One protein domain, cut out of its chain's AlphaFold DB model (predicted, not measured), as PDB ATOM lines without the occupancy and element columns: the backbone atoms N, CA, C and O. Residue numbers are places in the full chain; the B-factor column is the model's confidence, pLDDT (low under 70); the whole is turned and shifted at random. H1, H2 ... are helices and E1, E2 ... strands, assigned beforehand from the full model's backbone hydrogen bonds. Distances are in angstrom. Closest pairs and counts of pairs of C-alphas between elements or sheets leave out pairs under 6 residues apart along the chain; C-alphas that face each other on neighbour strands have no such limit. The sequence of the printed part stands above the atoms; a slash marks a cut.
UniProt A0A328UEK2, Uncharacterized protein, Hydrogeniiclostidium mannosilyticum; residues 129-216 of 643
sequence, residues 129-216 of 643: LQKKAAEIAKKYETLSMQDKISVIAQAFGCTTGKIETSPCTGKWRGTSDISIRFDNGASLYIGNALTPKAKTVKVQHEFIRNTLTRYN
ATOM      1  N   LEU A 129     226.272 250.448 173.109       87.69
ATOM      2  CA  LEU A 129     226.863 250.015 174.374       87.69
ATOM      3  C   LEU A 129     225.805 249.464 175.333       87.69
ATOM      4  O   LEU A 129     226.036 248.420 175.931       87.69
ATOM      5  N   GLN A 130     224.641 250.107 175.460       87.50
ATOM      6  CA  GLN A 130     223.550 249.616 176.307       87.50
ATOM      7  C   GLN A 130     222.994 248.273 175.811       87.50
ATOM      8  O   GLN A 130     222.746 247.379 176.621       87.50
ATOM      9  N   LYS A 131     222.866 248.083 174.489       88.31
ATOM     10  CA  LYS A 131     222.489 246.787 173.894       88.31
ATOM     11  C   LYS A 131     223.521 245.709 174.238       88.31
ATOM     12  O   LYS A 131     223.157 244.664 174.777       88.31
ATOM     13  N   LYS A 132     224.810 245.997 174.027       88.62
ATOM     14  CA  LYS A 132     225.923 245.096 174.373       88.62
ATOM     15  C   LYS A 132     225.971 244.793 175.875       88.62
ATOM     16  O   LYS A 132     226.171 243.647 176.263       88.62
ATOM     17  N   ALA A 133     225.742 245.790 176.726       87.88
ATOM     18  CA  ALA A 133     225.685 245.646 178.178       87.88
ATOM     19  C   ALA A 133     224.546 244.711 178.609       87.88
ATOM     20  O   ALA A 133     224.759 243.819 179.430       87.88
ATOM     21  N   ALA A 134     223.359 244.859 178.012       87.38
ATOM     22  CA  ALA A 134     222.230 243.969 178.257       87.38
ATOM     23  C   ALA A 134     222.518 242.529 177.790       87.38
ATOM     24  O   ALA A 134     222.196 241.579 178.501       87.38
ATOM     25  N   GLU A 135     223.158 242.343 176.632       89.50
ATOM     26  CA  GLU A 135     223.576 241.019 176.146       89.50
ATOM     27  C   GLU A 135     224.628 240.362 177.041       89.50
ATOM     28  O   GLU A 135     224.526 239.173 177.345       89.50
ATOM     29  N   ILE A 136     225.618 241.130 177.504       89.56
ATOM     30  CA  ILE A 136     226.603 240.650 178.473       89.56
ATOM     31  C   ILE A 136     225.883 240.244 179.757       89.56
ATOM     32  O   ILE A 136     226.072 239.120 180.209       89.56
ATOM     33  N   ALA A 137     225.007 241.091 180.301       87.00
ATOM     34  CA  ALA A 137     224.276 240.807 181.533       87.00
ATOM     35  C   ALA A 137     223.376 239.561 181.433       87.00
ATOM     36  O   ALA A 137     223.278 238.815 182.411       87.00
ATOM     37  N   LYS A 138     222.799 239.267 180.257       89.25
ATOM     38  CA  LYS A 138     222.037 238.027 180.008       89.25
ATOM     39  C   LYS A 138     222.853 236.763 180.280       89.25
ATOM     40  O   LYS A 138     222.310 235.800 180.816       89.25
ATOM     41  N   LYS A 139     224.165 236.768 180.003       92.06
ATOM     42  CA  LYS A 139     225.060 235.628 180.299       92.06
ATOM     43  C   LYS A 139     225.086 235.266 181.788       92.06
ATOM     44  O   LYS A 139     225.404 234.134 182.140       92.06
ATOM     45  N   TYR A 140     224.738 236.217 182.654       89.62
ATOM     46  CA  TYR A 140     224.768 236.081 184.104       89.62
ATOM     47  C   TYR A 140     223.369 235.868 184.710       89.62
ATOM     48  O   TYR A 140     223.248 235.772 185.929       89.62
ATOM     49  N   GLU A 141     222.294 235.789 183.915       86.06
ATOM     50  CA  GLU A 141     220.918 235.690 184.431       86.06
ATOM     51  C   GLU A 141     220.684 234.455 185.301       86.06
ATOM     52  O   GLU A 141     220.024 234.553 186.341       86.06
ATOM     53  N   THR A 142     221.267 233.326 184.901       89.88
ATOM     54  CA  THR A 142     221.136 232.020 185.560       89.88
ATOM     55  C   THR A 142     221.973 231.902 186.831       89.88
ATOM     56  O   THR A 142     221.769 230.968 187.606       89.88
ATOM     57  N   LEU A 143     222.894 232.841 187.070       92.69
ATOM     58  CA  LEU A 143     223.730 232.831 188.262       92.69
ATOM     59  C   LEU A 143     222.921 233.102 189.529       92.69
ATOM     60  O   LEU A 143     221.925 233.845 189.529       92.69
ATOM     61  N   SER A 144     223.414 232.538 190.633       94.75
ATOM     62  CA  SER A 144     222.890 232.841 191.956       94.75
ATOM     63  C   SER A 144     223.066 234.327 192.282       94.75
ATOM     64  O   SER A 144     223.874 235.041 191.682       94.75
ATOM     65  N   MET A 145     222.297 234.812 193.254       92.94
ATOM     66  CA  MET A 145     222.404 236.197 193.706       92.94
ATOM     67  C   MET A 145     223.811 236.522 194.226       92.94
ATOM     68  O   MET A 145     224.341 237.587 193.920       92.94
ATOM     69  N   GLN A 146     224.433 235.588 194.950       95.62
ATOM     70  CA  GLN A 146     225.778 235.779 195.485       95.62
ATOM     71  C   GLN A 146     226.832 235.796 194.377       95.62
ATOM     72  O   GLN A 146     227.726 236.633 194.412       95.62
ATOM     73  N   ASP A 147     226.704 234.939 193.363       96.25
ATOM     74  CA  ASP A 147     227.646 234.922 192.238       96.25
ATOM     75  C   ASP A 147     227.569 236.219 191.423       96.25
ATOM     76  O   ASP A 147     228.598 236.762 191.030       96.25
ATOM     77  N   LYS A 148     226.363 236.780 191.238       95.75
ATOM     78  CA  LYS A 148     226.186 238.108 190.620       95.75
ATOM     79  C   LYS A 148     226.884 239.202 191.426       95.75
ATOM     80  O   LYS A 148     227.553 240.051 190.843       95.75
ATOM     81  N   ILE A 149     226.761 239.171 192.756       96.88
ATOM     82  CA  ILE A 149     227.466 240.105 193.646       96.88
ATOM     83  C   ILE A 149     228.982 239.925 193.526       96.88
ATOM     84  O   ILE A 149     229.693 240.921 193.459       96.88
ATOM     85  N   SER A 150     229.483 238.692 193.453       97.19
ATOM     86  CA  SER A 150     230.915 238.424 193.274       97.19
ATOM     87  C   SER A 150     231.442 238.955 191.936       97.19
ATOM     88  O   SER A 150     232.533 239.514 191.899       97.19
ATOM     89  N   VAL A 151     230.664 238.874 190.851       97.00
ATOM     90  CA  VAL A 151     231.028 239.496 189.560       97.00
ATOM     91  C   VAL A 151     231.084 241.021 189.668       97.00
ATOM     92  O   VAL A 151     232.018 241.631 189.155       97.00
ATOM     93  N   ILE A 152     230.125 241.642 190.361       96.75
ATOM     94  CA  ILE A 152     230.155 243.090 190.619       96.75
ATOM     95  C   ILE A 152     231.384 243.457 191.457       96.75
ATOM     96  O   ILE A 152     232.090 244.404 191.131       96.75
ATOM     97  N   ALA A 153     231.674 242.692 192.511       96.69
ATOM     98  CA  ALA A 153     232.796 242.933 193.414       96.69
ATOM     99  C   ALA A 153     234.148 242.949 192.680       96.69
ATOM    100  O   ALA A 153     234.996 243.786 192.988       96.69
ATOM    101  N   GLN A 154     234.323 242.109 191.654       96.25
ATOM    102  CA  GLN A 154     235.543 242.086 190.839       96.25
ATOM    103  C   GLN A 154     235.842 243.435 190.173       96.25
ATOM    104  O   GLN A 154     237.009 243.806 190.063       96.25
ATOM    105  N   ALA A 155     234.814 244.194 189.774       95.44
ATOM    106  CA  ALA A 155     234.993 245.532 189.205       95.44
ATOM    107  C   ALA A 155     235.613 246.532 190.198       95.44
ATOM    108  O   ALA A 155     236.204 247.524 189.780       95.44
ATOM    109  N   PHE A 156     235.504 246.251 191.496       94.06
ATOM    110  CA  PHE A 156     236.017 247.072 192.594       94.06
ATOM    111  C   PHE A 156     237.224 246.422 193.293       94.06
ATOM    112  O   PHE A 156     237.520 246.726 194.446       94.06
ATOM    113  N   GLY A 157     237.899 245.473 192.631       92.50
ATOM    114  CA  GLY A 157     239.059 244.767 193.192       92.50
ATOM    115  C   GLY A 157     238.730 243.856 194.382       92.50
ATOM    116  O   GLY A 157     239.627 243.477 195.132       92.50
ATOM    117  N   CYS A 158     237.455 243.510 194.562       94.69
ATOM    118  CA  CYS A 158     236.933 242.713 195.668       94.69
ATOM    119  C   CYS A 158     236.553 241.304 195.196       94.69
ATOM    120  O   CYS A 158     236.335 241.075 194.004       94.69
ATOM    121  N   THR A 159     236.435 240.342 196.116       96.06
ATOM    122  CA  THR A 159     236.035 238.973 195.736       96.06
ATOM    123  C   THR A 159     234.542 238.734 195.891       96.06
ATOM    124  O   THR A 159     233.951 237.947 195.150       96.06
ATOM    125  N   THR A 160     233.912 239.407 196.854       96.88
ATOM    126  CA  THR A 160     232.494 239.231 197.152       96.88
ATOM    127  C   THR A 160     231.929 240.414 197.941       96.88
ATOM    128  O   THR A 160     232.639 241.362 198.273       96.88
ATOM    129  N   GLY A 161     230.637 240.358 198.258       96.25
ATOM    130  CA  GLY A 161     229.964 241.368 199.063       96.25
ATOM    131  C   GLY A 161     228.658 240.874 199.675       96.25
ATOM    132  O   GLY A 161     228.214 239.749 199.435       96.25
ATOM    133  N   LYS A 162     228.043 241.727 200.491       97.19
ATOM    134  CA  LYS A 162     226.760 241.487 201.156       97.19
ATOM    135  C   LYS A 162     225.850 242.685 200.968       97.19
ATOM    136  O   LYS A 162     226.302 243.823 201.022       97.19
ATOM    137  N   ILE A 163     224.563 242.421 200.782       96.69
ATOM    138  CA  ILE A 163     223.571 243.487 200.694       96.69
ATOM    139  C   ILE A 163     223.276 244.010 202.091       96.69
ATOM    140  O   ILE A 163     222.947 243.247 203.001       96.69
ATOM    141  N   GLU A 164     223.358 245.322 202.230       96.31
ATOM    142  CA  GLU A 164     222.983 246.052 203.426       96.31
ATOM    143  C   GLU A 164     221.891 247.063 203.100       96.31
ATOM    144  O   GLU A 164     221.774 247.548 201.974       96.31
ATOM    145  N   THR A 165     221.080 247.374 204.108       95.44
ATOM    146  CA  THR A 165     220.052 248.407 204.006       95.44
ATOM    147  C   THR A 165     220.177 249.379 205.165       95.44
ATOM    148  O   THR A 165     220.212 248.929 206.315       95.44
ATOM    149  N   SER A 166     220.153 250.680 204.892       94.19
ATOM    150  CA  SER A 166     220.151 251.732 205.915       94.19
ATOM    151  C   SER A 166     218.908 252.613 205.781       94.19
ATOM    152  O   SER A 166     218.656 253.119 204.691       94.19
ATOM    153  N   PRO A 167     218.122 252.813 206.856       92.06
ATOM    154  CA  PRO A 167     216.938 253.665 206.802       92.06
ATOM    155  C   PRO A 167     217.321 255.134 206.592       92.06
ATOM    156  O   PRO A 167     218.243 255.644 207.231       92.06
ATOM    157  N   CYS A 168     216.577 255.821 205.733       87.25
ATOM    158  CA  CYS A 168     216.803 257.222 205.406       87.25
ATOM    159  C   CYS A 168     216.049 258.158 206.369       87.25
ATOM    160  O   CYS A 168     215.060 257.790 207.014       87.25
ATOM    161  N   THR A 169     216.514 259.406 206.468       87.94
ATOM    162  CA  THR A 169     215.932 260.442 207.339       87.94
ATOM    163  C   THR A 169     215.557 261.701 206.546       87.94
ATOM    164  O   THR A 169     215.800 261.793 205.341       87.94
ATOM    165  N   GLY A 170     214.919 262.678 207.203       88.88
ATOM    166  CA  GLY A 170     214.519 263.941 206.569       88.88
ATOM    167  C   GLY A 170     213.498 263.739 205.446       88.88
ATOM    168  O   GLY A 170     212.526 263.007 205.629       88.88
ATOM    169  N   LYS A 171     213.740 264.365 204.284       87.94
ATOM    170  CA  LYS A 171     212.861 264.280 203.099       87.94
ATOM    171  C   LYS A 171     212.682 262.859 202.549       87.94
ATOM    172  O   LYS A 171     211.720 262.602 201.843       87.94
ATOM    173  N   TRP A 172     213.597 261.949 202.885       85.00
ATOM    174  CA  TRP A 172     213.580 260.549 202.453       85.00
ATOM    175  C   TRP A 172     213.072 259.597 203.546       85.00
ATOM    176  O   TRP A 172     213.246 258.385 203.461       85.00
ATOM    177  N   ARG A 173     212.464 260.116 204.620       90.00
ATOM    178  CA  ARG A 173     211.910 259.276 205.687       90.00
ATOM    179  C   ARG A 173     210.916 258.265 205.106       90.00
ATOM    180  O   ARG A 173     210.002 258.630 204.381       90.00
ATOM    181  N   GLY A 174     211.074 257.000 205.491       85.81
ATOM    182  CA  GLY A 174     210.225 255.903 205.014       85.81
ATOM    183  C   GLY A 174     210.860 255.081 203.895       85.81
ATOM    184  O   GLY A 174     210.383 253.978 203.620       85.81
ATOM    185  N   THR A 175     211.988 255.518 203.332       92.38
ATOM    186  CA  THR A 175     212.815 254.705 202.435       92.38
ATOM    187  C   THR A 175     214.077 254.185 203.126       92.38
ATOM    188  O   THR A 175     214.460 254.655 204.199       92.38
ATOM    189  N   SER A 176     214.692 253.172 202.520       92.50
ATOM    190  CA  SER A 176     216.002 252.652 202.883       92.50
ATOM    191  C   SER A 176     216.899 252.642 201.658       92.50
ATOM    192  O   SER A 176     216.510 252.137 200.599       92.50
ATOM    193  N   ASP A 177     218.121 253.120 201.845       95.25
ATOM    194  CA  ASP A 177     219.202 252.923 200.894       95.25
ATOM    195  C   ASP A 177     219.622 251.458 200.921       95.25
ATOM    196  O   ASP A 177     219.644 250.817 201.975       95.25
ATOM    197  N   ILE A 178     219.940 250.932 199.748       96.38
ATOM    198  CA  ILE A 178     220.407 249.574 199.524       96.38
ATOM    199  C   ILE A 178     221.820 249.686 198.971       96.38
ATOM    200  O   ILE A 178     222.063 250.396 197.993       96.38
ATOM    201  N   SER A 179     222.742 248.962 199.595       96.19
ATOM    202  CA  SER A 179     224.155 248.974 199.234       96.19
ATOM    203  C   SER A 179     224.727 247.563 199.193       96.19
ATOM    204  O   SER A 179     224.227 246.662 199.862       96.19
ATOM    205  N   ILE A 180     225.809 247.375 198.441       96.94
ATOM    206  CA  ILE A 180     226.671 246.195 198.532       96.94
ATOM    207  C   ILE A 180     227.878 246.579 199.384       96.94
ATOM    208  O   ILE A 180     228.696 247.390 198.958       96.94
ATOM    209  N   ARG A 181     228.006 245.986 200.573       96.12
ATOM    210  CA  ARG A 181     229.232 246.047 201.367       96.12
ATOM    211  C   ARG A 181     230.186 244.951 200.909       96.12
ATOM    212  O   ARG A 181     229.876 243.767 201.052       96.12
ATOM    213  N   PHE A 182     231.322 245.344 200.355       95.81
ATOM    214  CA  PHE A 182     232.365 244.441 199.884       95.81
ATOM    215  C   PHE A 182     233.213 243.889 201.039       95.81
ATOM    216  O   PHE A 182     233.172 244.377 202.170       95.81
ATOM    217  N   ASP A 183     233.974 242.838 200.750       94.19
ATOM    218  CA  ASP A 183     234.888 242.171 201.687       94.19
ATOM    219  C   ASP A 183     236.052 243.055 202.164       94.19
ATOM    220  O   ASP A 183     236.542 242.865 203.276       94.19
ATOM    221  N   ASN A 184     236.439 244.065 201.384       89.81
ATOM    222  CA  ASN A 184     237.395 245.099 201.789       89.81
ATOM    223  C   ASN A 184     236.788 246.194 202.698       89.81
ATOM    224  O   ASN A 184     237.500 247.101 203.124       89.81
ATOM    225  N   GLY A 185     235.483 246.131 202.991       89.25
ATOM    226  CA  GLY A 185     234.761 247.098 203.823       89.25
ATOM    227  C   GLY A 185     234.152 248.287 203.071       89.25
ATOM    228  O   GLY A 185     233.329 248.999 203.654       89.25
ATOM    229  N   ALA A 186     234.480 248.487 201.789       89.75
ATOM    230  CA  ALA A 186     233.859 249.516 200.959       89.75
ATOM    231  C   ALA A 186     232.372 249.210 200.719       89.75
ATOM    232  O   ALA A 186     231.937 248.059 200.756       89.75
ATOM    233  N   SER A 187     231.569 250.251 200.485       91.75
ATOM    234  CA  SER A 187     230.118 250.121 200.320       91.75
ATOM    235  C   SER A 187     229.648 250.842 199.067       91.75
ATOM    236  O   SER A 187     229.732 252.065 198.990       91.75
ATOM    237  N   LEU A 188     229.127 250.091 198.099       93.56
ATOM    238  CA  LEU A 188     228.550 250.626 196.868       93.56
ATOM    239  C   LEU A 188     227.050 250.825 197.045       93.56
ATOM    240  O   LEU A 188     226.322 249.850 197.209       93.56
ATOM    241  N   TYR A 189     226.583 252.067 196.962       92.81
ATOM    242  CA  TYR A 189     225.155 252.361 196.873       92.81
ATOM    243  C   TYR A 189     224.594 251.863 195.535       92.81
ATOM    244  O   TYR A 189     225.128 252.193 194.476       92.81
ATOM    245  N   ILE A 190     223.513 251.083 195.583       93.69
ATOM    246  CA  ILE A 190     222.883 250.498 194.389       93.69
ATOM    247  C   ILE A 190     221.447 250.972 194.162       93.69
ATOM    248  O   ILE A 190     220.890 250.733 193.092       93.69
ATOM    249  N   GLY A 191     220.850 251.666 195.133       92.06
ATOM    250  CA  GLY A 191     219.533 252.269 194.976       92.06
ATOM    251  C   GLY A 191     218.806 252.506 196.291       92.06
ATOM    252  O   GLY A 191     219.306 252.198 197.368       92.06
ATOM    253  N   ASN A 192     217.597 253.042 196.184       93.75
ATOM    254  CA  ASN A 192     216.737 253.375 197.311       93.75
ATOM    255  C   ASN A 192     215.346 252.786 197.068       93.75
ATOM    256  O   ASN A 192     214.847 252.793 195.942       93.75
ATOM    257  N   ALA A 193     214.721 252.254 198.115       88.25
ATOM    258  CA  ALA A 193     213.364 251.724 198.044       88.25
ATOM    259  C   ALA A 193     212.604 251.984 199.342       88.25
ATOM    260  O   ALA A 193     213.206 252.191 200.392       88.25
ATOM    261  N   LEU A 194     211.270 251.903 199.304       90.06
ATOM    262  CA  LEU A 194     210.445 251.934 200.516       90.06
ATOM    263  C   LEU A 194     210.975 250.926 201.546       90.06
ATOM    264  O   LEU A 194     211.225 249.768 201.208       90.06
ATOM    265  N   THR A 195     211.107 251.349 202.806       87.56
ATOM    266  CA  THR A 195     211.729 250.561 203.890       87.56
ATOM    267  C   THR A 195     211.190 249.124 203.978       87.56
ATOM    268  O   THR A 195     212.002 248.201 204.085       87.56
ATOM    269  N   PRO A 196     209.865 248.875 203.867       85.81
ATOM    270  CA  PRO A 196     209.331 247.512 203.887       85.81
ATOM    271  C   PRO A 196     209.737 246.679 202.661       85.81
ATOM    272  O   PRO A 196     209.909 245.467 202.765       85.81
ATOM    273  N   LYS A 197     209.905 247.321 201.496       89.12
ATOM    274  CA  LYS A 197     210.234 246.674 200.216       89.12
ATOM    275  C   LYS A 197     211.748 246.448 200.048       89.12
ATOM    276  O   LYS A 197     212.139 245.475 199.405       89.12
ATOM    277  N   ALA A 198     212.600 247.263 200.677       88.00
ATOM    278  CA  ALA A 198     214.061 247.242 200.517       88.00
ATOM    279  C   ALA A 198     214.745 245.911 200.901       88.00
ATOM    280  O   ALA A 198     215.803 245.573 200.370       88.00
ATOM    281  N   LYS A 199     214.141 245.128 201.806       89.81
ATOM    282  CA  LYS A 199     214.648 243.804 202.220       89.81
ATOM    283  C   LYS A 199     214.044 242.634 201.439       89.81
ATOM    284  O   LYS A 199     214.372 241.483 201.713       89.81
ATOM    285  N   THR A 200     213.136 242.898 200.501       91.25
ATOM    286  CA  THR A 200     212.483 241.833 199.734       91.25
ATOM    287  C   THR A 200     213.418 241.289 198.659       91.25
ATOM    288  O   THR A 200     214.123 242.044 197.989       91.25
ATOM    289  N   VAL A 201     213.376 239.970 198.444       89.81
ATOM    290  CA  VAL A 201     214.200 239.291 197.427       89.81
ATOM    291  C   VAL A 201     213.961 239.876 196.036       89.81
ATOM    292  O   VAL A 201     214.915 240.071 195.292       89.81
ATOM    293  N   LYS A 202     212.706 240.209 195.696       90.31
ATOM    294  CA  LYS A 202     212.339 240.803 194.401       90.31
ATOM    295  C   LYS A 202     213.100 242.108 194.150       90.31
ATOM    296  O   LYS A 202     213.778 242.223 193.134       90.31
ATOM    297  N   VAL A 203     213.015 243.049 195.092       91.25
ATOM    298  CA  VAL A 203     213.650 244.370 194.976       91.25
ATOM    299  C   VAL A 203     215.169 244.244 194.953       91.25
ATOM    300  O   VAL A 203     215.828 244.833 194.104       91.25
ATOM    301  N   GLN A 204     215.742 243.418 195.828       92.12
ATOM    302  CA  GLN A 204     217.189 243.224 195.840       92.12
ATOM    303  C   GLN A 204     217.694 242.547 194.554       92.12
ATOM    304  O   GLN A 204     218.723 242.952 194.023       92.12
ATOM    305  N   HIS A 205     216.975 241.559 194.008       91.75
ATOM    306  CA  HIS A 205     217.312 240.943 192.718       91.75
ATOM    307  C   HIS A 205     217.311 241.961 191.575       91.75
ATOM    308  O   HIS A 205     218.182 241.907 190.707       91.75
ATOM    309  N   GLU A 206     216.339 242.869 191.564       92.44
ATOM    310  CA  GLU A 206     216.233 243.921 190.558       92.44
ATOM    311  C   GLU A 206     217.415 244.892 190.634       92.44
ATOM    312  O   GLU A 206     218.105 245.089 189.633       92.44
ATOM    313  N   PHE A 207     217.726 245.411 191.827       93.81
ATOM    314  CA  PHE A 207     218.879 246.290 192.007       93.81
ATOM    315  C   PHE A 207     220.193 245.600 191.652       93.81
ATOM    316  O   PHE A 207     221.017 246.202 190.971       93.81
ATOM    317  N   ILE A 208     220.384 244.329 192.019       94.50
ATOM    318  CA  ILE A 208     221.581 243.574 191.621       94.50
ATOM    319  C   ILE A 208     221.654 243.397 190.102       94.50
ATOM    320  O   ILE A 208     222.727 243.576 189.533       94.50
ATOM    321  N   ARG A 209     220.538 243.102 189.422       90.88
ATOM    322  CA  ARG A 209     220.517 242.989 187.953       90.88
ATOM    323  C   ARG A 209     220.910 244.312 187.288       90.88
ATOM    324  O   ARG A 209     221.769 244.306 186.412       90.88
ATOM    325  N   ASN A 210     220.343 245.427 187.744       91.06
ATOM    326  CA  ASN A 210     220.648 246.764 187.220       91.06
ATOM    327  C   ASN A 210     222.087 247.201 187.548       91.06
ATOM    328  O   ASN A 210     222.759 247.857 186.755       91.06
ATOM    329  N   THR A 211     222.595 246.808 188.716       93.75
ATOM    330  CA  THR A 211     223.986 247.057 189.115       93.75
ATOM    331  C   THR A 211     224.938 246.270 188.225       93.75
ATOM    332  O   THR A 211     225.940 246.813 187.771       93.75
ATOM    333  N   LEU A 212     224.604 245.020 187.897       92.25
ATOM    334  CA  LEU A 212     225.414 244.168 187.034       92.25
ATOM    335  C   LEU A 212     225.513 244.706 185.601       92.25
ATOM    336  O   LEU A 212     226.566 244.585 184.990       92.25
ATOM    337  N   THR A 213     224.468 245.350 185.071       89.94
ATOM    338  CA  THR A 213     224.536 245.994 183.745       89.94
ATOM    339  C   THR A 213     225.440 247.229 183.718       89.94
ATOM    340  O   THR A 213     225.768 247.701 182.637       89.94
ATOM    341  N   ARG A 214     225.838 247.766 184.879       89.06
ATOM    342  CA  ARG A 214     226.771 248.901 185.000       89.06
ATOM    343  C   ARG A 214     228.173 248.478 185.418       89.06
ATOM    344  O   ARG A 214     229.149 248.923 184.825       89.06
ATOM    345  N   TYR A 215     228.267 247.638 186.441       93.94
ATOM    346  CA  TYR A 215     229.506 247.318 187.146       93.94
ATOM    347  C   TYR A 215     229.932 245.869 186.929       93.94
ATOM    348  O   TYR A 215     230.305 245.160 187.858       93.94
ATOM    349  N   ASN A 216     229.858 245.419 185.681       94.75
ATOM    350  CA  ASN A 216     230.460 244.169 185.243       94.75
ATOM    351  C   ASN A 216     231.803 244.478 184.552       94.75
ATOM    352  O   ASN A 216     231.830 245.374 183.705       94.75
TER     353      ASN A 216
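This is residues 129 to 216 of the 643 residues of an uncharacterized protein of Hydrogeniiclostidium mannosilyticum (UniProt A0A328UEK2). A three-stranded antiparallel sheet, E1 E2 E3, has helices H2 and H4 side by side over one face and its other face bare; short H3 is over the same face, near the link from E1 to E2. H1 lies off the sheet, near the last residues of H4. The printed part has 88 residues with four named helices and three named strands in the order H1 H2 E1 E2 E3 H3 H4, a mixed class of helices and strands in two layers, with H2 and H4 on one face. It is compact, with a radius of gyration of the C-alphas of 13.3 A and spans of 38 by 28 by 23 A.

H1, residues 129 to 138, is not on the sheet. H2, residues 145 to 154, is apart from H1. E1, residues 161 to 167, and E2, residues 175 to 182, form an antiparallel hairpin, with N 164 and O 179 within hydrogen-bond range at 2.9 A. E2 and E3, residues 187 to 194, form another, with N 178 and O 191 at 2.8 A; E1 E2 E3 is a meander, each strand the antiparallel neighbour of the one before. E3 bends by 62 degrees at residue 190. H2 runs across the strands, 8.7 A in height over the sheet; the closest C-alphas of H2 and E1, Ile 149 and Gly 161, are 6.1 A apart. H3, residues 195 to 198, is over E2 at a height of 7.4 A. H4, residues 201 to 212, is over E2 and E3 at a height of 9.4 A and runs slantwise to the strands, at 42 degrees to E3 on the local plane. H4 touches H2 at a shallow tilt of 27 degrees, the same way, with Ile 152 and Leu 212 their closest C-alphas at 6.0 A. H1 and H4 are close but not clearly touching, at a steep tilt of 49 degrees, opposite ways; their closest C-alphas, Ala 137 and Leu 212, are 6.5 A apart. Every O i to N i+4 pair is within hydrogen-bond range in H1, H2 and H4; H3 is too short for such a pair.

H1, residues 129 to 138, begins at C-alpha 129 (226.863, 250.015, 174.374). H2, residues 145 to 154, measures 14.7 A. E1, residues 161 to 167, measures 19.5 A, E2, residues 175 to 182, 22.2 A, and E3, residues 187 to 194, 19.8 A. H3 is residues 195 to 198. H4, residues 201 to 212, measures 16.0 A and ends at C-alpha 212 (225.414, 244.168, 187.034).

The two C-alphas farthest apart, Lys 139 and Gly 170, are 40.0 A apart. The printed part has no cut and no long link. The sheet is strongly twisted, but only just, with C-alphas up to 4.4 A off its best plane. The mean pLDDT of the printed part is 92.1, and no printed residue is under 70.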